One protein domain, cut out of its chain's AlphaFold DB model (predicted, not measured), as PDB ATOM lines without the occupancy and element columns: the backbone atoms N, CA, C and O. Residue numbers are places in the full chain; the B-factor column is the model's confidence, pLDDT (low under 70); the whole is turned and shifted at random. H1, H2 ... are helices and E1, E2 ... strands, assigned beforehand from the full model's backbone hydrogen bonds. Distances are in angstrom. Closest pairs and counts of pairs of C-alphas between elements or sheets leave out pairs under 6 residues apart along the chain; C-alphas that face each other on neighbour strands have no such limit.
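Overview. This is residues 2 to 88 of the 287 residues of an uncharacterized protein of Alkalicoccus halolimnae (UniProt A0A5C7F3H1). One antiparallel sheet of five strands, strongly twisted and curled like part of a barrel, has a single long helix, H1, laid across one face at E2, E3 and E4. The far end of H1 sticks out past the sheet, with residues 83 to 88 standing free. The printed part has 87 residues, with five named strands and then one named helix along the chain, E1 E2 E3 E4 E5 H1, and the sheet's order is the same as the order along the chain, E1 - E2 - E3 - E4 - E5. The class is mixed, helices and strands. The whole is compact, with a radius of gyration of the C-alphas of 12.9 A and spans of 36 by 35 by 26 A.

Along the chain. Residues 2 to 11 hold no named element. E1 is residues 12 to 14, beginning at C-alpha 12 at (228.286, 218.130, 131.080). E2, residues 22 to 30, is 22.6 A long and bends by 58 degrees at residue 26. E3, residues 35 to 42, is 22.4 A long. E4, residues 45 to 53, is 23.2 A long and bends by 54 degrees at residue 48. E5, residues 58 to 63, is 13.3 A long. H1, residues 70 to 86, is 24.4 A long and ends at C-alpha 86 at (247.028, 215.757, 143.817).

Arrangement. The five strands form a meander, each strand the antiparallel neighbour of the one before, and each pair in turn is a hairpin. E1 and E5 are the edge strands. E1 pairs with residues 22 to 24 of E2, where N 13 and O 23 are 2.8 A apart. E2 pairs with E3 over its residues 24 to 30, with N 29 and O 37 at 2.8 A. Between E3 and E4, N 38 and O 50 are 2.8 A apart. Between E4 and E5, N 51 and O 60 are 2.8 A apart. E1 and E3 are apart, but only just, with their closest C-alphas 8.0 A from each other. The sheet and H1 make two layers, with H1 on one face at a height over the sheet of 8.9 A. H1 runs across the strands, at 83 degrees to E2 on the local plane. The closest C-alphas of H1 and E4 are those of Ser 72 and Phe 49, 6.1 A apart; those of H1 and E2 are Tyr 79 and Tyr 27, 7.0 A apart. In H1 every O i to N i+4 pair is within hydrogen-bond range.

Size, cuts and confidence. The two C-alphas farthest apart, those of Gly 17 and Gln 88, are 39.6 A from each other. The printed part has no cut. The links E2 to E3, E3 to E4 and E4 to E5 are tight, those from E1 to E2 and from E5 to H1 are short, and no link is long. The mean pLDDT of the printed part is 89.5, and residues 2 and 17 are under 70.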
ATOM      1  N   THR A   2     216.972 199.007 145.673       52.62
ATOM      2  CA  THR A   2     218.073 199.971 145.804       52.62
ATOM      3  C   THR A   2     218.857 199.982 144.502       52.62
ATOM      4  O   THR A   2     219.648 199.077 144.256       52.62
ATOM      5  N   ALA A   3     218.602 200.976 143.653       70.81
ATOM      6  CA  ALA A   3     219.467 201.251 142.515       70.81
ATOM      7  C   ALA A   3     220.854 201.662 143.034       70.81
ATOM      8  O   ALA A   3     220.955 202.428 143.999       70.81
ATOM      9  N   LEU A   4     221.920 201.137 142.420       87.69
ATOM     10  CA  LEU A   4     223.266 201.654 142.658       87.69
ATOM     11  C   LEU A   4     223.291 203.140 142.305       87.69
ATOM     12  O   LEU A   4     222.692 203.547 141.308       87.69
ATOM     13  N   ALA A   5     223.986 203.934 143.121       89.38
ATOM     14  CA  ALA A   5     224.138 205.357 142.851       89.38
ATOM     15  C   ALA A   5     224.750 205.554 141.450       89.38
ATOM     16  O   ALA A   5     225.656 204.801 141.074       89.38
ATOM     17  N   PRO A   6     224.256 206.504 140.642       93.00
ATOM     18  CA  PRO A   6     224.958 206.900 139.431       93.00
ATOM     19  C   PRO A   6     226.279 207.590 139.794       93.00
ATOM     20  O   PRO A   6     226.470 208.034 140.923       93.00
ATOM     21  N   SER A   7     227.162 207.710 138.806       95.44
ATOM     22  CA  SER A   7     228.305 208.618 138.878       95.44
ATOM     23  C   SER A   7     228.128 209.686 137.806       95.44
ATOM     24  O   SER A   7     228.006 209.375 136.615       95.44
ATOM     25  N   PHE A   8     228.085 210.940 138.239       96.50
ATOM     26  CA  PHE A   8     227.951 212.118 137.395       96.50
ATOM     27  C   PHE A   8     229.306 212.749 137.060       96.50
ATOM     28  O   PHE A   8     229.350 213.631 136.208       96.50
ATOM     29  N   LEU A   9     230.416 212.281 137.645       96.44
ATOM     30  CA  LEU A   9     231.763 212.759 137.301       96.44
ATOM     31  C   LEU A   9     232.007 212.774 135.789       96.44
ATOM     32  O   LEU A   9     231.795 211.772 135.102       96.44
ATOM     33  N   GLY A  10     232.480 213.915 135.289       95.69
ATOM     34  CA  GLY A  10     232.764 214.187 133.880       95.69
ATOM     35  C   GLY A  10     231.529 214.495 133.027       95.69
ATOM     36  O   GLY A  10     231.667 214.756 131.832       95.69
ATOM     37  N   LYS A  11     230.312 214.477 133.592       95.44
ATOM     38  CA  LYS A  11     229.093 214.845 132.857       95.44
ATOM     39  C   LYS A  11     229.005 216.357 132.667       95.44
ATOM     40  O   LYS A  11     229.281 217.131 133.583       95.44
ATOM     41  N   LYS A  12     228.575 216.746 131.465       94.00
ATOM     42  CA  LYS A  12     228.286 218.130 131.080       94.00
ATOM     43  C   LYS A  12     226.840 218.467 131.437       94.00
ATOM     44  O   LYS A  12     225.929 217.729 131.068       94.00
ATOM     45  N   VAL A  13     226.653 219.577 132.135       91.88
ATOM     46  CA  VAL A  13     225.357 220.134 132.532       91.88
ATOM     47  C   VAL A  13     225.170 221.444 131.786       91.88
ATOM     48  O   VAL A  13     225.968 222.363 131.953       91.88
ATOM     49  N   TYR A  14     224.132 221.522 130.962       89.38
ATOM     50  CA  TYR A  14     223.839 222.687 130.128       89.38
ATOM     51  C   TYR A  14     222.812 223.582 130.825       89.38
ATOM     52  O   TYR A  14     221.808 223.076 131.325       89.38
ATOM     53  N   MET A  15     223.053 224.896 130.872       77.12
ATOM     54  CA  MET A  15     222.069 225.841 131.432       77.12
ATOM     55  C   MET A  15     220.982 226.226 130.437       77.12
ATOM     56  O   MET A  15     219.878 226.595 130.831       77.12
ATOM     57  N   ASP A  16     221.315 226.192 129.152       70.69
ATOM     58  CA  ASP A  16     220.428 226.571 128.073       70.69
ATOM     59  C   ASP A  16     219.983 225.334 127.291       70.69
ATOM     60  O   ASP A  16     220.741 224.395 127.049       70.69
ATOM     61  N   GLY A  17     218.729 225.344 126.830       62.34
ATOM     62  CA  GLY A  17     218.237 224.322 125.898       62.34
ATOM     63  C   GLY A  17     219.016 224.290 124.573       62.34
ATOM     64  O   GLY A  17     218.888 223.336 123.812       62.34
ATOM     65  N   ASN A  18     219.844 225.312 124.322       71.88
ATOM     66  CA  ASN A  18     220.674 225.471 123.132       71.88
ATOM     67  C   ASN A  18     222.065 224.818 123.254       71.88
ATOM     68  O   ASN A  18     222.811 224.835 122.278       71.88
ATOM     69  N   GLN A  19     222.407 224.230 124.410       78.19
ATOM     70  CA  GLN A  19     223.652 223.489 124.662       78.19
ATOM     71  C   GLN A  19     224.949 224.282 124.415       78.19
ATOM     72  O   GLN A  19     225.997 223.701 124.125       78.19
ATOM     73  N   THR A  20     224.905 225.609 124.529       75.19
ATOM     74  CA  THR A  20     226.048 226.477 124.215       75.19
ATOM     75  C   THR A  20     226.958 226.723 125.409       75.19
ATOM     76  O   THR A  20     228.175 226.805 125.238       75.19
ATOM     77  N   GLN A  21     226.398 226.786 126.618       84.38
ATOM     78  CA  GLN A  21     227.167 226.911 127.852       84.38
ATOM     79  C   GLN A  21     226.957 225.677 128.724       84.38
ATOM     80  O   GLN A  21     225.823 225.307 129.043       84.38
ATOM     81  N   PHE A  22     228.061 225.047 129.128       90.94
ATOM     82  CA  PHE A  22     228.034 223.885 130.004       90.94
ATOM     83  C   PHE A  22     228.987 224.036 131.182       90.94
ATOM     84  O   PHE A  22     230.037 224.669 131.084       90.94
ATOM     85  N   TYR A  23     228.629 223.372 132.272       94.50
ATOM     86  CA  TYR A  23     229.515 223.102 133.390       94.50
ATOM     87  C   TYR A  23     229.802 221.608 133.471       94.50
ATOM     88  O   TYR A  23     229.017 220.792 132.987       94.50
ATOM     89  N   VAL A  24     230.910 221.235 134.101       96.19
ATOM     90  CA  VAL A  24     231.295 219.827 134.265       96.19
ATOM     91  C   VAL A  24     231.280 219.450 135.734       96.19
ATOM     92  O   VAL A  24     231.841 220.163 136.564       96.19
ATOM     93  N   VAL A  25     230.672 218.315 136.065       97.25
ATOM     94  CA  VAL A  25     230.770 217.742 137.412       97.25
ATOM     95  C   VAL A  25     232.183 217.183 137.600       97.25
ATOM     96  O   VAL A  25     232.530 216.171 136.992       97.25
ATOM     97  N   LYS A  26     233.010 217.832 138.429       96.31
ATOM     98  CA  LYS A  26     234.382 217.365 138.751       96.31
ATOM     99  C   LYS A  26     234.552 216.921 140.205       96.31
ATOM    100  O   LYS A  26     235.627 216.479 140.602       96.31
ATOM    101  N   TYR A  27     233.490 217.029 140.995       96.81
ATOM    102  CA  TYR A  27     233.405 216.521 142.357       96.81
ATOM    103  C   TYR A  27     231.996 216.002 142.594       96.81
ATOM    104  O   TYR A  27     231.028 216.669 142.220       96.81
ATOM    105  N   GLU A  28     231.897 214.856 143.253       95.88
ATOM    106  CA  GLU A  28     230.636 214.321 143.739       95.88
ATOM    107  C   GLU A  28     230.842 213.614 145.079       95.88
ATOM    108  O   GLU A  28     231.893 213.021 145.322       95.88
ATOM    109  N   GLU A  29     229.851 213.672 145.957       93.31
ATOM    110  CA  GLU A  29     229.864 212.962 147.229       93.31
ATOM    111  C   GLU A  29     228.461 212.462 147.560       93.31
ATOM    112  O   GLU A  29     227.480 213.205 147.539       93.31
ATOM    113  N   LYS A  30     228.349 211.170 147.868       89.69
ATOM    114  CA  LYS A  30     227.067 210.579 148.240       89.69
ATOM    115  C   LYS A  30     226.678 211.029 149.647       89.69
ATOM    116  O   LYS A  30     227.298 210.612 150.622       89.69
ATOM    117  N   THR A  31     225.608 211.812 149.750       84.94
ATOM    118  CA  THR A  31     225.148 212.389 151.023       84.94
ATOM    119  C   THR A  31     223.952 211.670 151.628       84.94
ATOM    120  O   THR A  31     223.786 211.668 152.849       84.94
ATOM    121  N   SER A  32     223.134 210.994 150.816       83.62
ATOM    122  CA  SER A  32     221.990 210.229 151.318       83.62
ATOM    123  C   SER A  32     221.752 208.925 150.549       83.62
ATOM    124  O   SER A  32     222.571 208.469 149.748       83.62
ATOM    125  N   LYS A  33     220.613 208.273 150.818       84.06
ATOM    126  CA  LYS A  33     220.204 207.059 150.101       84.06
ATOM    127  C   LYS A  33     219.886 207.316 148.625       84.06
ATOM    128  O   LYS A  33     219.987 206.366 147.857       84.06
ATOM    129  N   GLN A  34     219.495 208.541 148.257       88.88
ATOM    130  CA  GLN A  34     219.029 208.894 146.908       88.88
ATOM    131  C   GLN A  34     219.520 210.267 146.425       88.88
ATOM    132  O   GLN A  34     219.016 210.759 145.424       88.88
ATOM    133  N   SER A  35     220.485 210.885 147.113       93.00
ATOM    134  CA  SER A  35     221.061 212.171 146.708       93.00
ATOM    135  C   SER A  35     222.584 212.149 146.681       93.00
ATOM    136  O   SER A  35     223.227 211.406 147.435       93.00
ATOM    137  N   ILE A  36     223.135 212.991 145.814       95.00
ATOM    138  CA  ILE A  36     224.561 213.207 145.602       95.00
ATOM    139  C   ILE A  36     224.803 214.714 145.586       95.00
ATOM    140  O   ILE A  36     224.154 215.444 144.837       95.00
ATOM    141  N   ASP A  37     225.743 215.171 146.401       96.06
ATOM    142  CA  ASP A  37     226.216 216.547 146.364       96.06
ATOM    143  C   ASP A  37     227.276 216.657 145.272       96.06
ATOM    144  O   ASP A  37     228.170 215.815 145.184       96.06
ATOM    145  N   VAL A  38     227.193 217.688 144.439       97.06
ATOM    146  CA  VAL A  38     228.090 217.892 143.300       97.06
ATOM    147  C   VAL A  38     228.658 219.305 143.291       97.06
ATOM    148  O   VAL A  38     227.988 220.270 143.669       97.06
ATOM    149  N   LEU A  39     229.892 219.440 142.805       97.38
ATOM    150  CA  LEU A  39     230.425 220.733 142.379       97.38
ATOM    151  C   LEU A  39     230.562 220.730 140.861       97.38
ATOM    152  O   LEU A  39     231.221 219.858 140.280       97.38
ATOM    153  N   LEU A  40     229.945 221.728 140.237       96.75
ATOM    154  CA  LEU A  40     230.021 221.963 138.809       96.75
ATOM    155  C   LEU A  40     231.034 223.065 138.527       96.75
ATOM    156  O   LEU A  40     231.085 224.094 139.209       96.75
ATOM    157  N   PHE A  41     231.830 222.829 137.496       96.00
ATOM    158  CA  PHE A  41     232.984 223.637 137.163       96.00
ATOM    159  C   PHE A  41     232.799 224.321 135.823       96.00
ATOM    160  O   PHE A  41     232.368 223.702 134.849       96.00
ATOM    161  N   GLU A  42     233.202 225.584 135.777       92.56
ATOM    162  CA  GLU A  42     233.541 226.267 134.538       92.56
ATOM    163  C   GLU A  42     235.062 226.192 134.402       92.56
ATOM    164  O   GLU A  42     235.805 226.737 135.221       92.56
ATOM    165  N   HIS A  43     235.541 225.453 133.399       87.00
ATOM    166  CA  HIS A  43     236.952 225.072 133.297       87.00
ATOM    167  C   HIS A  43     237.446 224.370 134.582       87.00
ATOM    168  O   HIS A  43     236.983 223.278 134.904       87.00
ATOM    169  N   GLU A  44     238.384 224.972 135.318       88.75
ATOM    170  CA  GLU A  44     238.993 224.421 136.542       88.75
ATOM    171  C   GLU A  44     238.507 225.120 137.825       88.75
ATOM    172  O   GLU A  44     239.024 224.867 138.916       88.75
ATOM    173  N   VAL A  45     237.509 226.004 137.716       91.88
ATOM    174  CA  VAL A  45     236.968 226.772 138.844       91.88
ATOM    175  C   VAL A  45     235.602 226.207 139.246       91.88
ATOM    176  O   VAL A  45     234.732 226.098 138.382       91.88
ATOM    177  N   PRO A  46     235.374 225.844 140.525       94.12
ATOM    178  CA  PRO A  46     234.050 225.436 140.988       94.12
ATOM    179  C   PRO A  46     233.126 226.657 141.034       94.12
ATOM    180  O   PRO A  46     233.442 227.648 141.694       94.12
ATOM    181  N   VAL A  47     231.987 226.586 140.343       94.44
ATOM    182  CA  VAL A  47     231.055 227.719 140.187       94.44
ATOM    183  C   VAL A  47     229.706 227.445 140.845       94.44
ATOM    184  O   VAL A  47     229.147 228.337 141.487       94.44
ATOM    185  N   ILE A  48     229.190 226.220 140.731       94.44
ATOM    186  CA  ILE A  48     227.862 225.849 141.236       94.44
ATOM    187  C   ILE A  48     228.001 224.669 142.191       94.44
ATOM    188  O   ILE A  48     228.665 223.680 141.882       94.44
ATOM    189  N   PHE A  49     227.342 224.774 143.341       96.75
ATOM    190  CA  PHE A  49     227.043 223.630 144.188       96.75
ATOM    191  C   PHE A  49     225.634 223.143 143.858       96.75
ATOM    192  O   PHE A  49     224.715 223.956 143.731       96.75
ATOM    193  N   GLY A  50     225.467 221.832 143.723       95.38
ATOM    194  CA  GLY A  50     224.177 221.209 143.461       95.38
ATOM    195  C   GLY A  50     223.954 219.982 144.331       95.38
ATOM    196  O   GLY A  50     224.902 219.317 144.738       95.38
ATOM    197  N   ILE A  51     222.689 219.675 144.580       95.31
ATOM    198  CA  ILE A  51     222.244 218.398 145.130       95.31
ATOM    199  C   ILE A  51     221.434 217.730 144.029       95.31
ATOM    200  O   ILE A  51     220.435 218.289 143.579       95.31
ATOM    201  N   MET A  52     221.868 216.558 143.586       95.06
ATOM    202  CA  MET A  52     221.211 215.791 142.532       95.06
ATOM    203  C   MET A  52     220.579 214.529 143.107       95.06
ATOM    204  O   MET A  52     221.134 213.926 144.028       95.06
ATOM    205  N   ASP A  53     219.438 214.116 142.564       94.44
ATOM    206  CA  ASP A  53     218.914 212.771 142.795       94.44
ATOM    207  C   ASP A  53     219.639 211.723 141.924       94.44
ATOM    208  O   ASP A  53     220.518 212.038 141.117       94.44
ATOM    209  N   PHE A  54     219.296 210.446 142.097       92.94
ATOM    210  CA  PHE A  54     219.899 209.357 141.316       92.94
ATOM    211  C   PHE A  54     219.425 209.302 139.854       92.94
ATOM    212  O   PHE A  54     220.038 208.593 139.055       92.94
ATOM    213  N   ASP A  55     218.382 210.050 139.496       91.94
ATOM    214  CA  ASP A  55     217.901 210.182 138.119       91.94
ATOM    215  C   ASP A  55     218.603 211.338 137.381       91.94
ATOM    216  O   ASP A  55     218.517 211.454 136.160       91.94
ATOM    217  N   GLY A  56     219.366 212.160 138.110       91.44
ATOM    218  CA  GLY A  56     220.130 213.282 137.581       91.44
ATOM    219  C   GLY A  56     219.394 214.618 137.629       91.44
ATOM    220  O   GLY A  56     219.861 215.582 137.023       91.44
ATOM    221  N   ASN A  57     218.272 214.707 138.345       93.69
ATOM    222  CA  ASN A  57     217.562 215.965 138.541       93.69
ATOM    223  C   ASN A  57     218.198 216.766 139.679       93.69
ATOM    224  O   ASN A  57     218.544 216.217 140.725       93.69
ATOM    225  N   PHE A  58     218.295 218.083 139.505       93.62
ATOM    226  CA  PHE A  58     218.700 218.984 140.580       93.62
ATOM    227  C   PHE A  58     217.557 219.162 141.581       93.62
ATOM    228  O   PHE A  58     216.488 219.663 141.236       93.62
ATOM    229  N   LEU A  59     217.807 218.777 142.830       93.38
ATOM    230  CA  LEU A  59     216.927 219.023 143.972       93.38
ATOM    231  C   LEU A  59     217.130 220.436 144.536       93.38
ATOM    232  O   LEU A  59     216.175 221.084 144.954       93.38
ATOM    233  N   ASP A  60     218.377 220.907 144.539       92.25
ATOM    234  CA  ASP A  60     218.768 222.285 144.847       92.25
ATOM    235  C   ASP A  60     220.057 222.610 144.081       92.25
ATOM    236  O   ASP A  60     220.876 221.725 143.815       92.25
ATOM    237  N   SER A  61     220.250 223.874 143.713       92.00
ATOM    238  CA  SER A  61     221.505 224.344 143.127       92.00
ATOM    239  C   SER A  61     221.660 225.849 143.301       92.00
ATOM    240  O   SER A  61     220.694 226.603 143.186       92.00
ATOM    241  N   PHE A  62     222.881 226.302 143.568       91.69
ATOM    242  CA  PHE A  62     223.186 227.725 143.660       91.69
ATOM    243  C   PHE A  62     224.648 228.016 143.330       91.69
ATOM    244  O   PHE A  62     225.543 227.187 143.516       91.69
ATOM    245  N   TYR A  63     224.891 229.243 142.869       90.44
ATOM    246  CA  TYR A  63     226.239 229.757 142.672       90.44
ATOM    247  C   TYR A  63     226.976 229.847 144.007       90.44
ATOM    248  O   TYR A  63     226.491 230.456 144.965       90.44
ATOM    249  N   VAL A  64     228.185 229.290 144.038       88.56
ATOM    250  CA  VAL A  64     229.058 229.239 145.220       88.56
ATOM    251  C   VAL A  64     229.397 230.647 145.733       88.56
ATOM    252  O   VAL A  64     229.594 230.852 146.928       88.56
ATOM    253  N   THR A  65     229.416 231.644 144.845       84.88
ATOM    254  CA  THR A  65     229.646 233.057 145.182       84.88
ATOM    255  C   THR A  65     228.465 233.723 145.884       84.88
ATOM    256  O   THR A  65     228.650 234.724 146.568       84.88
ATOM    257  N   SER A  66     227.249 233.214 145.687       70.50
ATOM    258  CA  SER A  66     226.012 233.879 146.113       70.50
ATOM    259  C   SER A  66     225.484 233.356 147.445       70.50
ATOM    260  O   SER A  66     224.787 234.079 148.155       70.50
ATOM    261  N   LYS A  67     225.778 232.097 147.782       75.44
ATOM    262  CA  LYS A  67     225.270 231.430 148.981       75.44
ATOM    263  C   LYS A  67     226.256 230.360 149.430       75.44
ATOM    264  O   LYS A  67     226.855 229.676 148.610       75.44
ATOM    265  N   THR A  68     226.383 230.188 150.741       79.88
ATOM    266  CA  THR A  68     227.166 229.104 151.339       79.88
ATOM    267  C   THR A  68     226.293 228.386 152.360       79.88
ATOM    268  O   THR A  68     225.897 228.952 153.377       79.88
ATOM    269  N   THR A  69     225.942 227.136 152.074       89.50
ATOM    270  CA  THR A  69     225.398 226.197 153.062       89.50
ATOM    271  C   THR A  69     226.541 225.413 153.702       89.50
ATOM    272  O   THR A  69     227.638 225.341 153.141       89.50
ATOM    273  N   LYS A  70     226.284 224.774 154.851       89.88
ATOM    274  CA  LYS A  70     227.258 223.881 155.497       89.88
ATOM    275  C   LYS A  70     227.779 222.812 154.524       89.88
ATOM    276  O   LYS A  70     228.987 222.692 154.372       89.88
ATOM    277  N   ALA A  71     226.874 222.144 153.804       89.94
ATOM    278  CA  ALA A  71     227.219 221.128 152.809       89.94
ATOM    279  C   ALA A  71     228.112 221.684 151.686       89.94
ATOM    280  O   ALA A  71     229.160 221.119 151.390       89.94
ATOM    281  N   SER A  72     227.770 222.852 151.124       93.38
ATOM    282  CA  SER A  72     228.604 223.477 150.086       93.38
ATOM    283  C   SER A  72     229.996 223.874 150.593       93.38
ATOM    284  O   SER A  72     230.976 223.735 149.865       93.38
ATOM    285  N   GLY A  73     230.102 224.331 151.846       91.25
ATOM    286  CA  GLY A  73     231.382 224.650 152.473       91.25
ATOM    287  C   GLY A  73     232.239 223.402 152.682       91.25
ATOM    288  O   GLY A  73     233.412 223.400 152.322       91.25
ATOM    289  N   GLU A  74     231.641 222.325 153.195       93.12
ATOM    290  CA  GLU A  74     232.311 221.033 153.393       93.12
ATOM    291  C   GLU A  74     232.796 220.438 152.063       93.12
ATOM    292  O   GLU A  74     233.958 220.042 151.966       93.12
ATOM    293  N   ALA A  75     231.967 220.467 151.015       93.69
ATOM    294  CA  ALA A  75     232.340 219.997 149.682       93.69
ATOM    295  C   ALA A  75     233.515 220.795 149.088       93.69
ATOM    296  O   ALA A  75     234.450 220.211 148.538       93.69
ATOM    297  N   LEU A  76     233.514 222.128 149.221       93.81
ATOM    298  CA  LEU A  76     234.612 222.974 148.740       93.81
ATOM    299  C   LEU A  76     235.916 222.727 149.494       93.81
ATOM    300  O   LEU A  76     236.971 222.648 148.865       93.81
ATOM    301  N   GLU A  77     235.873 222.622 150.822       93.62
ATOM    302  CA  GLU A  77     237.073 222.349 151.619       93.62
ATOM    303  C   GLU A  77     237.632 220.957 151.321       93.62
ATOM    304  O   GLU A  77     238.837 220.807 151.103       93.62
ATOM    305  N   ARG A  78     236.758 219.957 151.183       93.38
ATOM    306  CA  ARG A  78     237.160 218.606 150.793       93.38
ATOM    307  C   ARG A  78     237.764 218.573 149.391       93.38
ATOM    308  O   ARG A  78     238.830 217.988 149.197       93.38
ATOM    309  N   TYR A  79     237.163 219.264 148.423       94.25
ATOM    310  CA  TYR A  79     237.744 219.411 147.088       94.25
ATOM    311  C   TYR A  79     239.125 220.088 147.128       94.25
ATOM    312  O   TYR A  79     240.062 219.625 146.471       94.25
ATOM    313  N   LYS A  80     239.292 221.157 147.919       93.38
ATOM    314  CA  LYS A  80     240.588 221.835 148.087       93.38
ATOM    315  C   LYS A  80     241.643 220.907 148.683       93.38
ATOM    316  O   LYS A  80     242.783 220.935 148.215       93.38
ATOM    317  N   GLU A  81     241.286 220.090 149.672       93.44
ATOM    318  CA  GLU A  81     242.188 219.097 150.261       93.44
ATOM    319  C   GLU A  81     242.663 218.089 149.206       93.44
ATOM    320  O   GLU A  81     243.872 217.916 149.019       93.44
ATOM    321  N   ILE A  82     241.722 217.494 148.465       92.81
ATOM    322  CA  ILE A  82     242.008 216.536 147.390       92.81
ATOM    323  C   ILE A  82     242.930 217.174 146.346       92.81
ATOM    324  O   ILE A  82     243.971 216.618 145.997       92.81
ATOM    325  N   ASN A  83     242.597 218.377 145.874       90.38
ATOM    326  CA  ASN A  83     243.393 219.073 144.866       90.38
ATOM    327  C   ASN A  83     244.798 219.431 145.387       90.38
ATOM    328  O   ASN A  83     245.783 219.354 144.656       90.38
ATOM    329  N   SER A  84     244.924 219.790 146.668       90.00
ATOM    330  CA  SER A  84     246.220 220.050 147.307       90.00
ATOM    331  C   SER A  84     247.108 218.803 147.336       90.00
ATOM    332  O   SER A  84     248.296 218.885 147.019       90.00
ATOM    333  N   ARG A  85     246.531 217.636 147.641       87.62
ATOM    334  CA  ARG A  85     247.225 216.340 147.623       87.62
ATOM    335  C   ARG A  85     247.655 215.947 146.212       87.62
ATOM    336  O   ARG A  85     248.838 215.692 145.987       87.62
ATOM    337  N   LYS A  86     246.757 216.074 145.231       85.38
ATOM    338  CA  LYS A  86     247.028 215.757 143.817       85.38
ATOM    339  C   LYS A  86     248.147 216.596 143.196       85.38
ATOM    340  O   LYS A  86     248.836 216.125 142.295       85.38
ATOM    341  N   LYS A  87     248.439 217.797 143.716       83.38
ATOM    342  CA  LYS A  87     249.614 218.593 143.292       83.38
ATOM    343  C   LYS A  87     250.959 217.892 143.530       83.38
ATOM    344  O   LYS A  87     251.961 218.330 142.958       83.38
ATOM    345  N   GLN A  88     251.011 216.840 144.351       78.94
ATOM    346  CA  GLN A  88     252.202 216.002 144.530       78.94
ATOM    347  C   GLN A  88     252.472 215.119 143.296       78.94
ATOM    348  O   GLN A  88     253.630 214.850 142.974       78.94
TER     349      GLN A  88